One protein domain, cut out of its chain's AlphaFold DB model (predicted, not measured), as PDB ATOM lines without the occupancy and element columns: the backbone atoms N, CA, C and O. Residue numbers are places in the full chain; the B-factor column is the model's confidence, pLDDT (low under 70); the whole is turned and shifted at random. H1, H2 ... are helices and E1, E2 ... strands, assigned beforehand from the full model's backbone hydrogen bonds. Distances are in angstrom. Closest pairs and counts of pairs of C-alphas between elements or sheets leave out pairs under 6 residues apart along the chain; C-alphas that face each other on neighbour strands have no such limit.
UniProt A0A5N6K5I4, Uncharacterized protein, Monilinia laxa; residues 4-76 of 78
ATOM      1  N   TYR A   4      47.266  -8.212  41.362       91.94
ATOM      2  CA  TYR A   4      45.959  -7.927  41.935       91.94
ATOM      3  C   TYR A   4      46.043  -6.729  42.871       91.94
ATOM      4  O   TYR A   4      47.015  -6.581  43.616       91.94
ATOM      5  N   ILE A   5      45.004  -5.904  42.860       94.00
ATOM      6  CA  ILE A   5      44.824  -4.806  43.808       94.00
ATOM      7  C   ILE A   5      43.771  -5.252  44.816       94.00
ATOM      8  O   ILE A   5      42.633  -5.530  44.445       94.00
ATOM      9  N   ILE A   6      44.156  -5.345  46.084       93.50
ATOM     10  CA  ILE A   6      43.290  -5.796  47.173       93.50
ATOM     11  C   ILE A   6      42.970  -4.596  48.050       93.50
ATOM     12  O   ILE A   6      43.871  -3.987  48.621       93.50
ATOM     13  N   THR A   7      41.690  -4.266  48.177       94.31
ATOM     14  CA  THR A   7      41.209  -3.267  49.132       94.31
ATOM     15  C   THR A   7      40.748  -3.965  50.405       94.31
ATOM     16  O   THR A   7      40.244  -5.094  50.381       94.31
ATOM     17  N   VAL A   8      40.935  -3.300  51.538       93.50
ATOM     18  CA  VAL A   8      40.420  -3.755  52.831       93.50
ATOM     19  C   VAL A   8      39.235  -2.892  53.232       93.50
ATOM     20  O   VAL A   8      39.179  -1.716  52.879       93.50
ATOM     21  N   GLY A   9      38.312  -3.463  54.008       89.31
ATOM     22  CA  GLY A   9      37.180  -2.696  54.525       89.31
ATOM     23  C   GLY A   9      37.628  -1.479  55.342       89.31
ATOM     24  O   GLY A   9      38.695  -1.496  55.964       89.31
ATOM     25  N   GLU A  10      36.790  -0.443  55.403       87.62
ATOM     26  CA  GLU A  10      37.124   0.826  56.070       87.62
ATOM     27  C   GLU A  10      37.595   0.639  57.532       87.62
ATOM     28  O   GLU A  10      38.513   1.320  57.986       87.62
ATOM     29  N   ASP A  11      37.032  -0.337  58.253       88.12
ATOM     30  CA  ASP A  11      37.377  -0.700  59.643       88.12
ATOM     31  C   ASP A  11      38.643  -1.576  59.790       88.12
ATOM     32  O   ASP A  11      38.952  -2.062  60.887       88.12
ATOM     33  N   SER A  12      39.333  -1.833  58.681       90.00
ATOM     34  CA  SER A  12      40.502  -2.714  58.560       90.00
ATOM     35  C   SER A  12      41.683  -2.041  57.844       90.00
ATOM     36  O   SER A  12      42.665  -2.709  57.524       90.00
ATOM     37  N   THR A  13      41.594  -0.732  57.595       92.19
ATOM     38  CA  THR A  13      42.664   0.085  56.996       92.19
ATOM     39  C   THR A  13      43.919   0.112  57.864       92.19
ATOM     40  O   THR A  13      43.851  -0.054  59.087       92.19
ATOM     41  N   LYS A  14      45.075   0.366  57.241       89.94
ATOM     42  CA  LYS A  14      46.382   0.378  57.917       89.94
ATOM     43  C   LYS A  14      46.419   1.372  59.086       89.94
ATOM     44  O   LYS A  14      46.986   1.057  60.129       89.94
ATOM     45  N   SER A  15      45.773   2.529  58.944       90.25
ATOM     46  CA  SER A  15      45.699   3.562  59.986       90.25
ATOM     47  C   SER A  15      44.678   3.269  61.087       90.25
ATOM     48  O   SER A  15      44.930   3.614  62.240       90.25
ATOM     49  N   LYS A  16      43.519   2.663  60.773       92.00
ATOM     50  CA  LYS A  16      42.472   2.400  61.784       92.00
ATOM     51  C   LYS A  16      42.680   1.088  62.536       92.00
ATOM     52  O   LYS A  16      42.392   1.022  63.728       92.00
ATOM     53  N   ALA A  17      43.144   0.047  61.853       93.19
ATOM     54  CA  ALA A  17      43.312  -1.290  62.414       93.19
ATOM     55  C   ALA A  17      44.572  -1.967  61.841       93.19
ATOM     56  O   ALA A  17      44.464  -2.922  61.066       93.19
ATOM     57  N   PRO A  18      45.773  -1.512  62.251       91.50
ATOM     58  CA  PRO A  18      47.040  -2.042  61.747       91.50
ATOM     59  C   PRO A  18      47.170  -3.556  61.955       91.50
ATOM     60  O   PRO A  18      47.640  -4.247  61.061       91.50
ATOM     61  N   GLU A  19      46.665  -4.100  63.067       92.75
ATOM     62  CA  GLU A  19      46.698  -5.546  63.339       92.75
ATOM     63  C   GLU A  19      45.898  -6.362  62.309       92.75
ATOM     64  O   GLU A  19      46.337  -7.425  61.867       92.75
ATOM     65  N   LYS A  20      44.726  -5.864  61.887       91.31
ATOM     66  CA  LYS A  20      43.913  -6.520  60.850       91.31
ATOM     67  C   LYS A  20      44.565  -6.394  59.480       91.31
ATOM     68  O   LYS A  20      44.562  -7.357  58.718       91.31
ATOM     69  N   TYR A  21      45.125  -5.224  59.184       93.31
ATOM     70  CA  TYR A  21      45.837  -4.974  57.938       93.31
ATOM     71  C   TYR A  21      47.066  -5.889  57.806       93.31
ATOM     72  O   TYR A  21      47.250  -6.542  56.780       93.31
ATOM     73  N   GLU A  22      47.872  -6.016  58.861       92.38
ATOM     74  CA  GLU A  22      49.016  -6.932  58.890       92.38
ATOM     75  C   GLU A  22      48.584  -8.395  58.749       92.38
ATOM     76  O   GLU A  22      49.225  -9.152  58.018       92.38
ATOM     77  N   ALA A  23      47.477  -8.796  59.382       92.75
ATOM     78  CA  ALA A  23      46.914 -10.134  59.212       92.75
ATOM     79  C   ALA A  23      46.468 -10.398  57.763       92.75
ATOM     80  O   ALA A  23      46.720 -11.477  57.232       92.75
ATOM     81  N   ALA A  24      45.866  -9.408  57.103       92.56
ATOM     82  CA  ALA A  24      45.520  -9.445  55.683       92.56
ATOM     83  C   ALA A  24      46.768  -9.600  54.790       92.56
ATOM     84  O   ALA A  24      46.848 -10.507  53.962       92.56
ATOM     85  N   VAL A  25      47.793  -8.775  55.003       93.06
ATOM     86  CA  VAL A  25      49.068  -8.881  54.277       93.06
ATOM     87  C   VAL A  25      49.763 -10.224  54.537       93.06
ATOM     88  O   VAL A  25      50.432 -10.771  53.658       93.06
ATOM     89  N   LYS A  26      49.632 -10.782  55.739       93.81
ATOM     90  CA  LYS A  26      50.189 -12.096  56.059       93.81
ATOM     91  C   LYS A  26      49.431 -13.221  55.349       93.81
ATOM     92  O   LYS A  26      50.080 -14.064  54.742       93.81
ATOM     93  N   ASP A  27      48.099 -13.194  55.361       92.62
ATOM     94  CA  ASP A  27      47.248 -14.169  54.663       92.62
ATOM     95  C   ASP A  27      47.575 -14.235  53.164       92.62
ATOM     96  O   ASP A  27      47.743 -15.324  52.614       92.62
ATOM     97  N   ILE A  28      47.759 -13.085  52.499       91.88
ATOM     98  CA  ILE A  28      48.104 -13.096  51.072       91.88
ATOM     99  C   ILE A  28      49.494 -13.688  50.809       91.88
ATOM    100  O   ILE A  28      49.690 -14.391  49.817       91.88
ATOM    101  N   LYS A  29      50.451 -13.444  51.713       92.19
ATOM    102  CA  LYS A  29      51.800 -14.019  51.634       92.19
ATOM    103  C   LYS A  29      51.787 -15.527  51.861       92.19
ATOM    104  O   LYS A  29      52.471 -16.252  51.143       92.19
ATOM    105  N   GLU A  30      50.975 -16.012  52.798       91.69
ATOM    106  CA  GLU A  30      50.775 -17.447  53.044       91.69
ATOM    107  C   GLU A  30      50.125 -18.154  51.844       91.69
ATOM    108  O   GLU A  30      50.461 -19.299  51.548       91.69
ATOM    109  N   LYS A  31      49.283 -17.447  51.081       88.88
ATOM    110  CA  LYS A  31      48.728 -17.907  49.794       88.88
ATOM    111  C   LYS A  31      49.733 -17.874  48.629       88.88
ATOM    112  O   LYS A  31      49.368 -18.185  47.500       88.88
ATOM    113  N   GLY A  32      50.990 -17.501  48.880       89.62
ATOM    114  CA  GLY A  32      52.051 -17.426  47.872       89.62
ATOM    115  C   GLY A  32      52.130 -16.088  47.130       89.62
ATOM    116  O   GLY A  32      52.852 -15.979  46.140       89.62
ATOM    117  N   GLY A  33      51.398 -15.073  47.589       91.94
ATOM    118  CA  GLY A  33      51.453 -13.721  47.049       91.94
ATOM    119  C   GLY A  33      52.665 -12.942  47.554       91.94
ATOM    120  O   GLY A  33      53.079 -13.052  48.704       91.94
ATOM    121  N   SER A  34      53.237 -12.106  46.700       93.56
ATOM    122  CA  SER A  34      54.282 -11.149  47.065       93.56
ATOM    123  C   SER A  34      53.719  -9.739  46.984       93.56
ATOM    124  O   SER A  34      53.352  -9.281  45.904       93.56
ATOM    125  N   VAL A  35      53.624  -9.056  48.125       94.62
ATOM    126  CA  VAL A  35      53.152  -7.664  48.167       94.62
ATOM    127  C   VAL A  35      54.165  -6.772  47.457       94.62
ATOM    128  O   VAL A  35      55.338  -6.749  47.824       94.62
ATOM    129  N   ALA A  36      53.699  -6.089  46.418       94.19
ATOM    130  CA  ALA A  36      54.482  -5.186  45.589       94.19
ATOM    131  C   ALA A  36      54.434  -3.749  46.115       94.19
ATOM    132  O   ALA A  36      55.448  -3.060  46.079       94.19
ATOM    133  N   ASP A  37      53.267  -3.320  46.602       95.00
ATOM    134  CA  ASP A  37      53.044  -1.977  47.137       95.00
ATOM    135  C   ASP A  37      51.950  -2.000  48.216       95.00
ATOM    136  O   ASP A  37      51.077  -2.873  48.208       95.00
ATOM    137  N   GLU A  38      51.995  -1.049  49.144       95.12
ATOM    138  CA  GLU A  38      51.099  -0.963  50.296       95.12
ATOM    139  C   GLU A  38      50.518   0.443  50.441       95.12
ATOM    140  O   GLU A  38      51.239   1.439  50.478       95.12
ATOM    141  N   PHE A  39      49.208   0.509  50.646       94.31
ATOM    142  CA  PHE A  39      48.442   1.733  50.833       94.31
ATOM    143  C   PHE A  39      47.634   1.657  52.128       94.31
ATOM    144  O   PHE A  39      47.437   0.596  52.715       94.31
ATOM    145  N   ASP A  40      47.125   2.798  52.589       94.06
ATOM    146  CA  ASP A  40      46.273   2.810  53.782       94.06
ATOM    147  C   ASP A  40      44.978   1.998  53.589       94.06
ATOM    148  O   ASP A  40      44.521   1.297  54.492       94.06
ATOM    149  N   TRP A  41      44.429   2.061  52.376       93.19
ATOM    150  CA  TRP A  41      43.166   1.446  51.970       93.19
ATOM    151  C   TRP A  41      43.309   0.016  51.421       93.19
ATOM    152  O   TRP A  41      42.302  -0.633  51.138       93.19
ATOM    153  N   GLY A  42      44.531  -0.490  51.236       94.88
ATOM    154  CA  GLY A  42      44.752  -1.761  50.550       94.88
ATOM    155  C   GLY A  42      46.195  -1.980  50.120       94.88
ATOM    156  O   GLY A  42      47.088  -1.236  50.497       94.88
ATOM    157  N   PHE A  43      46.443  -3.004  49.316       95.69
ATOM    158  CA  PHE A  43      47.781  -3.351  48.844       95.69
ATOM    159  C   PHE A  43      47.735  -4.033  47.483       95.69
ATOM    160  O   PHE A  43      46.730  -4.616  47.075       95.69
ATOM    161  N   ILE A  44      48.860  -3.969  46.782       94.44
ATOM    162  CA  ILE A  44      49.054  -4.617  45.492       94.44
ATOM    163  C   ILE A  44      49.865  -5.883  45.713       94.44
ATOM    164  O   ILE A  44      50.918  -5.854  46.349       94.44
ATOM    165  N   VAL A  45      49.401  -6.996  45.155       94.06
ATOM    166  CA  VAL A  45      50.064  -8.294  45.260       94.06
ATOM    167  C   VAL A  45      50.345  -8.877  43.883       94.06
ATOM    168  O   VAL A  45      49.507  -8.835  42.987       94.06
ATOM    169  N   ASN A  46      51.531  -9.457  43.735       92.62
ATOM    170  CA  ASN A  46      51.920 -10.250  42.579       92.62
ATOM    171  C   ASN A  46      51.944 -11.722  42.967       92.62
ATOM    172  O   ASN A  46      52.526 -12.079  43.994       92.62
ATOM    173  N   PHE A  47      51.385 -12.584  42.127       90.06
ATOM    174  CA  PHE A  47      51.568 -14.024  42.277       90.06
ATOM    175  C   PHE A  47      52.601 -14.550  41.273       90.06
ATOM    176  O   PHE A  47      52.749 -14.005  40.171       90.06
ATOM    177  N   PRO A  48      53.359 -15.595  41.636       85.94
ATOM    178  CA  PRO A  48      54.291 -16.232  40.712       85.94
ATOM    179  C   PRO A  48      53.567 -17.035  39.617       85.94
ATOM    180  O   PRO A  48      54.104 -17.172  38.520       85.94
ATOM    181  N   ASP A  49      52.351 -17.512  39.894       80.31
ATOM    182  CA  ASP A  49      51.561 -18.409  39.045       80.31
ATOM    183  C   ASP A  49      50.137 -17.852  38.832       80.31
ATOM    184  O   ASP A  49      49.551 -17.266  39.747       80.31
ATOM    185  N   ASP A  50      49.579 -18.055  37.636       77.62
ATOM    186  CA  ASP A  50      48.193 -17.719  37.268       77.62
ATOM    187  C   ASP A  50      47.158 -18.703  37.850       77.62
ATOM    188  O   ASP A  50      45.951 -18.513  37.711       77.62
ATOM    189  N   SER A  51      47.617 -19.744  38.548       78.75
ATOM    190  CA  SER A  51      46.781 -20.744  39.221       78.75
ATOM    191  C   SER A  51      45.993 -20.188  40.416       78.75
ATOM    192  O   SER A  51      45.025 -20.811  40.862       78.75
ATOM    193  N   ILE A  52      46.380 -19.026  40.957       83.06
ATOM    194  CA  ILE A  52      45.664 -18.401  42.073       83.06
ATOM    195  C   ILE A  52      44.396 -17.726  41.562       83.06
ATOM    196  O   ILE A  52      44.428 -16.723  40.854       83.06
ATOM    197  N   SER A  53      43.259 -18.279  41.973       82.50
ATOM    198  CA  SER A  53      41.942 -17.737  41.659       82.50
ATOM    199  C   SER A  53      41.565 -16.612  42.624       82.50
ATOM    200  O   SER A  53      41.736 -16.747  43.836       82.50
ATOM    201  N   VAL A  54      40.937 -15.547  42.111       85.19
ATOM    202  CA  VAL A  54      40.384 -14.444  42.929       85.19
ATOM    203  C   VAL A  54      39.468 -14.964  44.043       85.19
ATOM    204  O   VAL A  54      39.504 -14.456  45.159       85.19
ATOM    205  N   SER A  55      38.706 -16.030  43.786       84.19
ATOM    206  CA  SER A  55      37.840 -16.671  44.783       84.19
ATOM    207  C   SER A  55      38.595 -17.196  46.010       84.19
ATOM    208  O   SER A  55      38.075 -17.097  47.115       84.19
ATOM    209  N   SER A  56      39.819 -17.713  45.845       85.62
ATOM    210  CA  SER A  56      40.659 -18.177  46.962       85.62
ATOM    211  C   SER A  56      41.228 -17.008  47.768       85.62
ATOM    212  O   SER A  56      41.406 -17.088  48.983       85.62
ATOM    213  N   ILE A  57      41.492 -15.881  47.104       87.12
ATOM    214  CA  ILE A  57      41.897 -14.648  47.782       87.12
ATOM    215  C   ILE A  57      40.722 -14.125  48.626       87.12
ATOM    216  O   ILE A  57      40.895 -13.883  49.819       87.12
ATOM    217  N   MET A  58      39.518 -14.063  48.043       88.06
ATOM    218  CA  MET A  58      38.257 -13.592  48.651       88.06
ATOM    219  C   MET A  58      37.811 -14.330  49.925       88.06
ATOM    220  O   MET A  58      36.912 -13.841  50.608       88.06
ATOM    221  N   GLU A  59      38.391 -15.487  50.263       86.75
ATOM    222  CA  GLU A  59      38.053 -16.227  51.491       86.75
ATOM    223  C   GLU A  59      38.325 -15.417  52.770       86.75
ATOM    224  O   GLU A  59      37.686 -15.637  53.803       86.75
ATOM    225  N   ASN A  60      39.250 -14.454  52.715       85.12
ATOM    226  CA  ASN A  60      39.525 -13.573  53.840       85.12
ATOM    227  C   ASN A  60      38.476 -12.452  53.923       85.12
ATOM    228  O   ASN A  60      38.396 -11.573  53.067       85.12
ATOM    229  N   LYS A  61      37.710 -12.447  55.019       84.88
ATOM    230  CA  LYS A  61      36.645 -11.469  55.317       84.88
ATOM    231  C   LYS A  61      37.122 -10.030  55.543       84.88
ATOM    232  O   LYS A  61      36.314  -9.136  55.769       84.88
ATOM    233  N   THR A  62      38.432  -9.817  55.580       88.88
ATOM    234  CA  THR A  62      39.031  -8.486  55.724       88.88
ATOM    235  C   THR A  62      39.052  -7.744  54.386       88.88
ATOM    236  O   THR A  62      39.035  -6.512  54.375       88.88
ATOM    237  N   TYR A  63      39.089  -8.484  53.273       91.81
ATOM    238  CA  TYR A  63      39.129  -7.922  51.926       91.81
ATOM    239  C   TYR A  63      37.745  -7.454  51.496       91.81
ATOM    240  O   TYR A  63      36.768  -8.181  51.638       91.81
ATOM    241  N   GLU A  64      37.673  -6.255  50.933       92.69
ATOM    242  CA  GLU A  64      36.426  -5.684  50.433       92.69
ATOM    243  C   GLU A  64      36.305  -5.877  48.921       92.69
ATOM    244  O   GLU A  64      35.303  -6.409  48.442       92.69
ATOM    245  N   THR A  65      37.343  -5.517  48.167       93.50
ATOM    246  CA  THR A  65      37.408  -5.737  46.719       93.50
ATOM    247  C   THR A  65      38.760  -6.275  46.285       93.50
ATOM    248  O   THR A  65      39.797  -5.930  46.848       93.50
ATOM    249  N   ILE A  66      38.755  -7.078  45.226       93.00
ATOM    250  CA  ILE A  66      39.957  -7.528  44.526       93.00
ATOM    251  C   ILE A  66      39.790  -7.199  43.048       93.00
ATOM    252  O   ILE A  66      38.870  -7.699  42.399       93.00
ATOM    253  N   GLU A  67      40.666  -6.351  42.529       93.06
ATOM    254  CA  GLU A  67      40.788  -6.062  41.102       93.06
ATOM    255  C   GLU A  67      41.903  -6.924  40.513       93.06
ATOM    256  O   GLU A  67      43.011  -6.957  41.050       93.06
ATOM    257  N   ASP A  68      41.607  -7.651  39.437       87.69
ATOM    258  CA  ASP A  68      42.625  -8.386  38.689       87.69
ATOM    259  C   ASP A  68      43.358  -7.494  37.679       87.69
ATOM    260  O   ASP A  68      42.893  -6.419  37.306       87.69
ATOM    261  N   GLY A  69      44.510  -7.954  37.190       77.62
ATOM    262  CA  GLY A  69      45.298  -7.235  36.182       77.62
ATOM    263  C   GLY A  69      44.590  -7.008  34.835       77.62
ATOM    264  O   GLY A  69      45.162  -6.359  33.965       77.62
ATOM    265  N   ASN A  70      43.367  -7.522  34.650       82.94
ATOM    266  CA  ASN A  70      42.514  -7.266  33.488       82.94
ATOM    267  C   ASN A  70      41.415  -6.220  33.781       82.94
ATOM    268  O   ASN A  70      40.564  -5.976  32.923       82.94
ATOM    269  N   GLY A  71      41.414  -5.611  34.974       82.31
ATOM    270  CA  GLY A  71      40.445  -4.604  35.412       82.31
ATOM    271  C   GLY A  71      39.114  -5.184  35.899       82.31
ATOM    272  O   GLY A  71      38.145  -4.445  36.087       82.31
ATOM    273  N   LYS A  72      39.012  -6.506  36.090       87.38
ATOM    274  CA  LYS A  72      37.809  -7.119  36.654       87.38
ATOM    275  C   LYS A  72      37.846  -6.985  38.171       87.38
ATOM    276  O   LYS A  72      38.700  -7.560  38.842       87.38
ATOM    277  N   VAL A  73      36.853  -6.288  38.708       90.56
ATOM    278  CA  VAL A  73      36.675  -6.100  40.150       90.56
ATOM    279  C   VAL A  73      35.718  -7.153  40.700       90.56
ATOM    280  O   VAL A  73      34.616  -7.344  40.186       90.56
ATOM    281  N   THR A  74      36.138  -7.834  41.761       90.50
ATOM    282  CA  THR A  74      35.300  -8.743  42.548       90.50
ATOM    283  C   THR A  74      35.123  -8.157  43.942       90.50
ATOM    284  O   THR A  74      36.106  -7.928  44.640       90.50
ATOM    285  N   THR A  75      33.878  -7.915  44.346       90.00
ATOM    286  CA  THR A  75      33.533  -7.382  45.671       90.00
ATOM    287  C   THR A  75      33.066  -8.506  46.579       90.00
ATOM    288  O   THR A  75      32.276  -9.356  46.162       90.00
ATOM    289  N   GLN A  76      33.527  -8.509  47.827       82.69
ATOM    290  CA  GLN A  76      33.058  -9.441  48.838       82.69
ATOM    291  C   GLN A  76      31.582  -9.163  49.147       82.69
ATOM    292  O   GLN A  76      31.228  -8.119  49.696       82.69
TER     293      GLN A  76
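Overview. This is residues 4 to 76 of the 78 residues of an uncharacterized protein of Monilinia laxa (UniProt A0A5N6K5I4). A strongly twisted sheet of five strands has one long helix, H1, packed along one face, making two layers; the one-turn helix H2 only grazes the sheet. The 73 printed residues hold E1, H1, E2, E3, H2, E4 and E5 in that order, class mixed. The sheet, E2 E3 E1 E4 E5, is all antiparallel. The whole is compact, with a radius of gyration of the C-alphas of 11.0 A, and only just elongated, spanning 32 by 21 by 20 A.

Along the chain. E1, residues 4 to 8, begins at C-alpha 4 (45.959, -7.927, 41.935) and is 12.9 A long. H1, residues 18 to 30, is 18.1 A long. E2 is residues 34 to 39, 14.6 A; E3, residues 42 to 46, 13.7 A. H2 is residues 54 to 57, 5.1 A. E4 is residues 63 to 68, 13.7 A; E5, residues 73 to 75, 6.5 A, ends at C-alpha 75 (33.533, -7.382, 45.671).

Arrangement. E1 is antiparallel to E3, with N 6 and O 43 at 2.9 A, and to E4, with N 7 and O 65 at 2.8 A. Hairpin E2 and E3 has N 36 and O 44 at 2.8 A; hairpin E4 and E5 has N 66 and O 74 at 2.8 A. H1 is on the sheet at a height of 9.3 A, over E3 and, only just, with 3 C-alphas, over E1; it runs along the strands, at 14 degrees to E3 on the local plane. The closest C-alphas of H1 and E2 are Lys 29 and Val 35, 7.4 A. E1, H1, E2 and E3, H2, E4 are split strand-helix-strand units, each with another strand between its two same-way strands and a right-handed crossover. H2 and E4 come closest at the C-alphas of Val 54 and Ile 66, 7.1 A. H1 and H2 are close but not clearly touching: the C-alphas of Ile 28 and Ile 57 are 7.2 A apart. In H1 every O i to N i+4 pair is within hydrogen-bond range; H2 is too short for one, and its 1 O i to N i+3 pair is within range.

Size, cuts and confidence. The C-alphas farthest apart, of Lys 16 and Ser 51, are 32.6 A apart. The printed part has no cut and no long link. Its mean pLDDT is 90.0, and no printed residue is under 70.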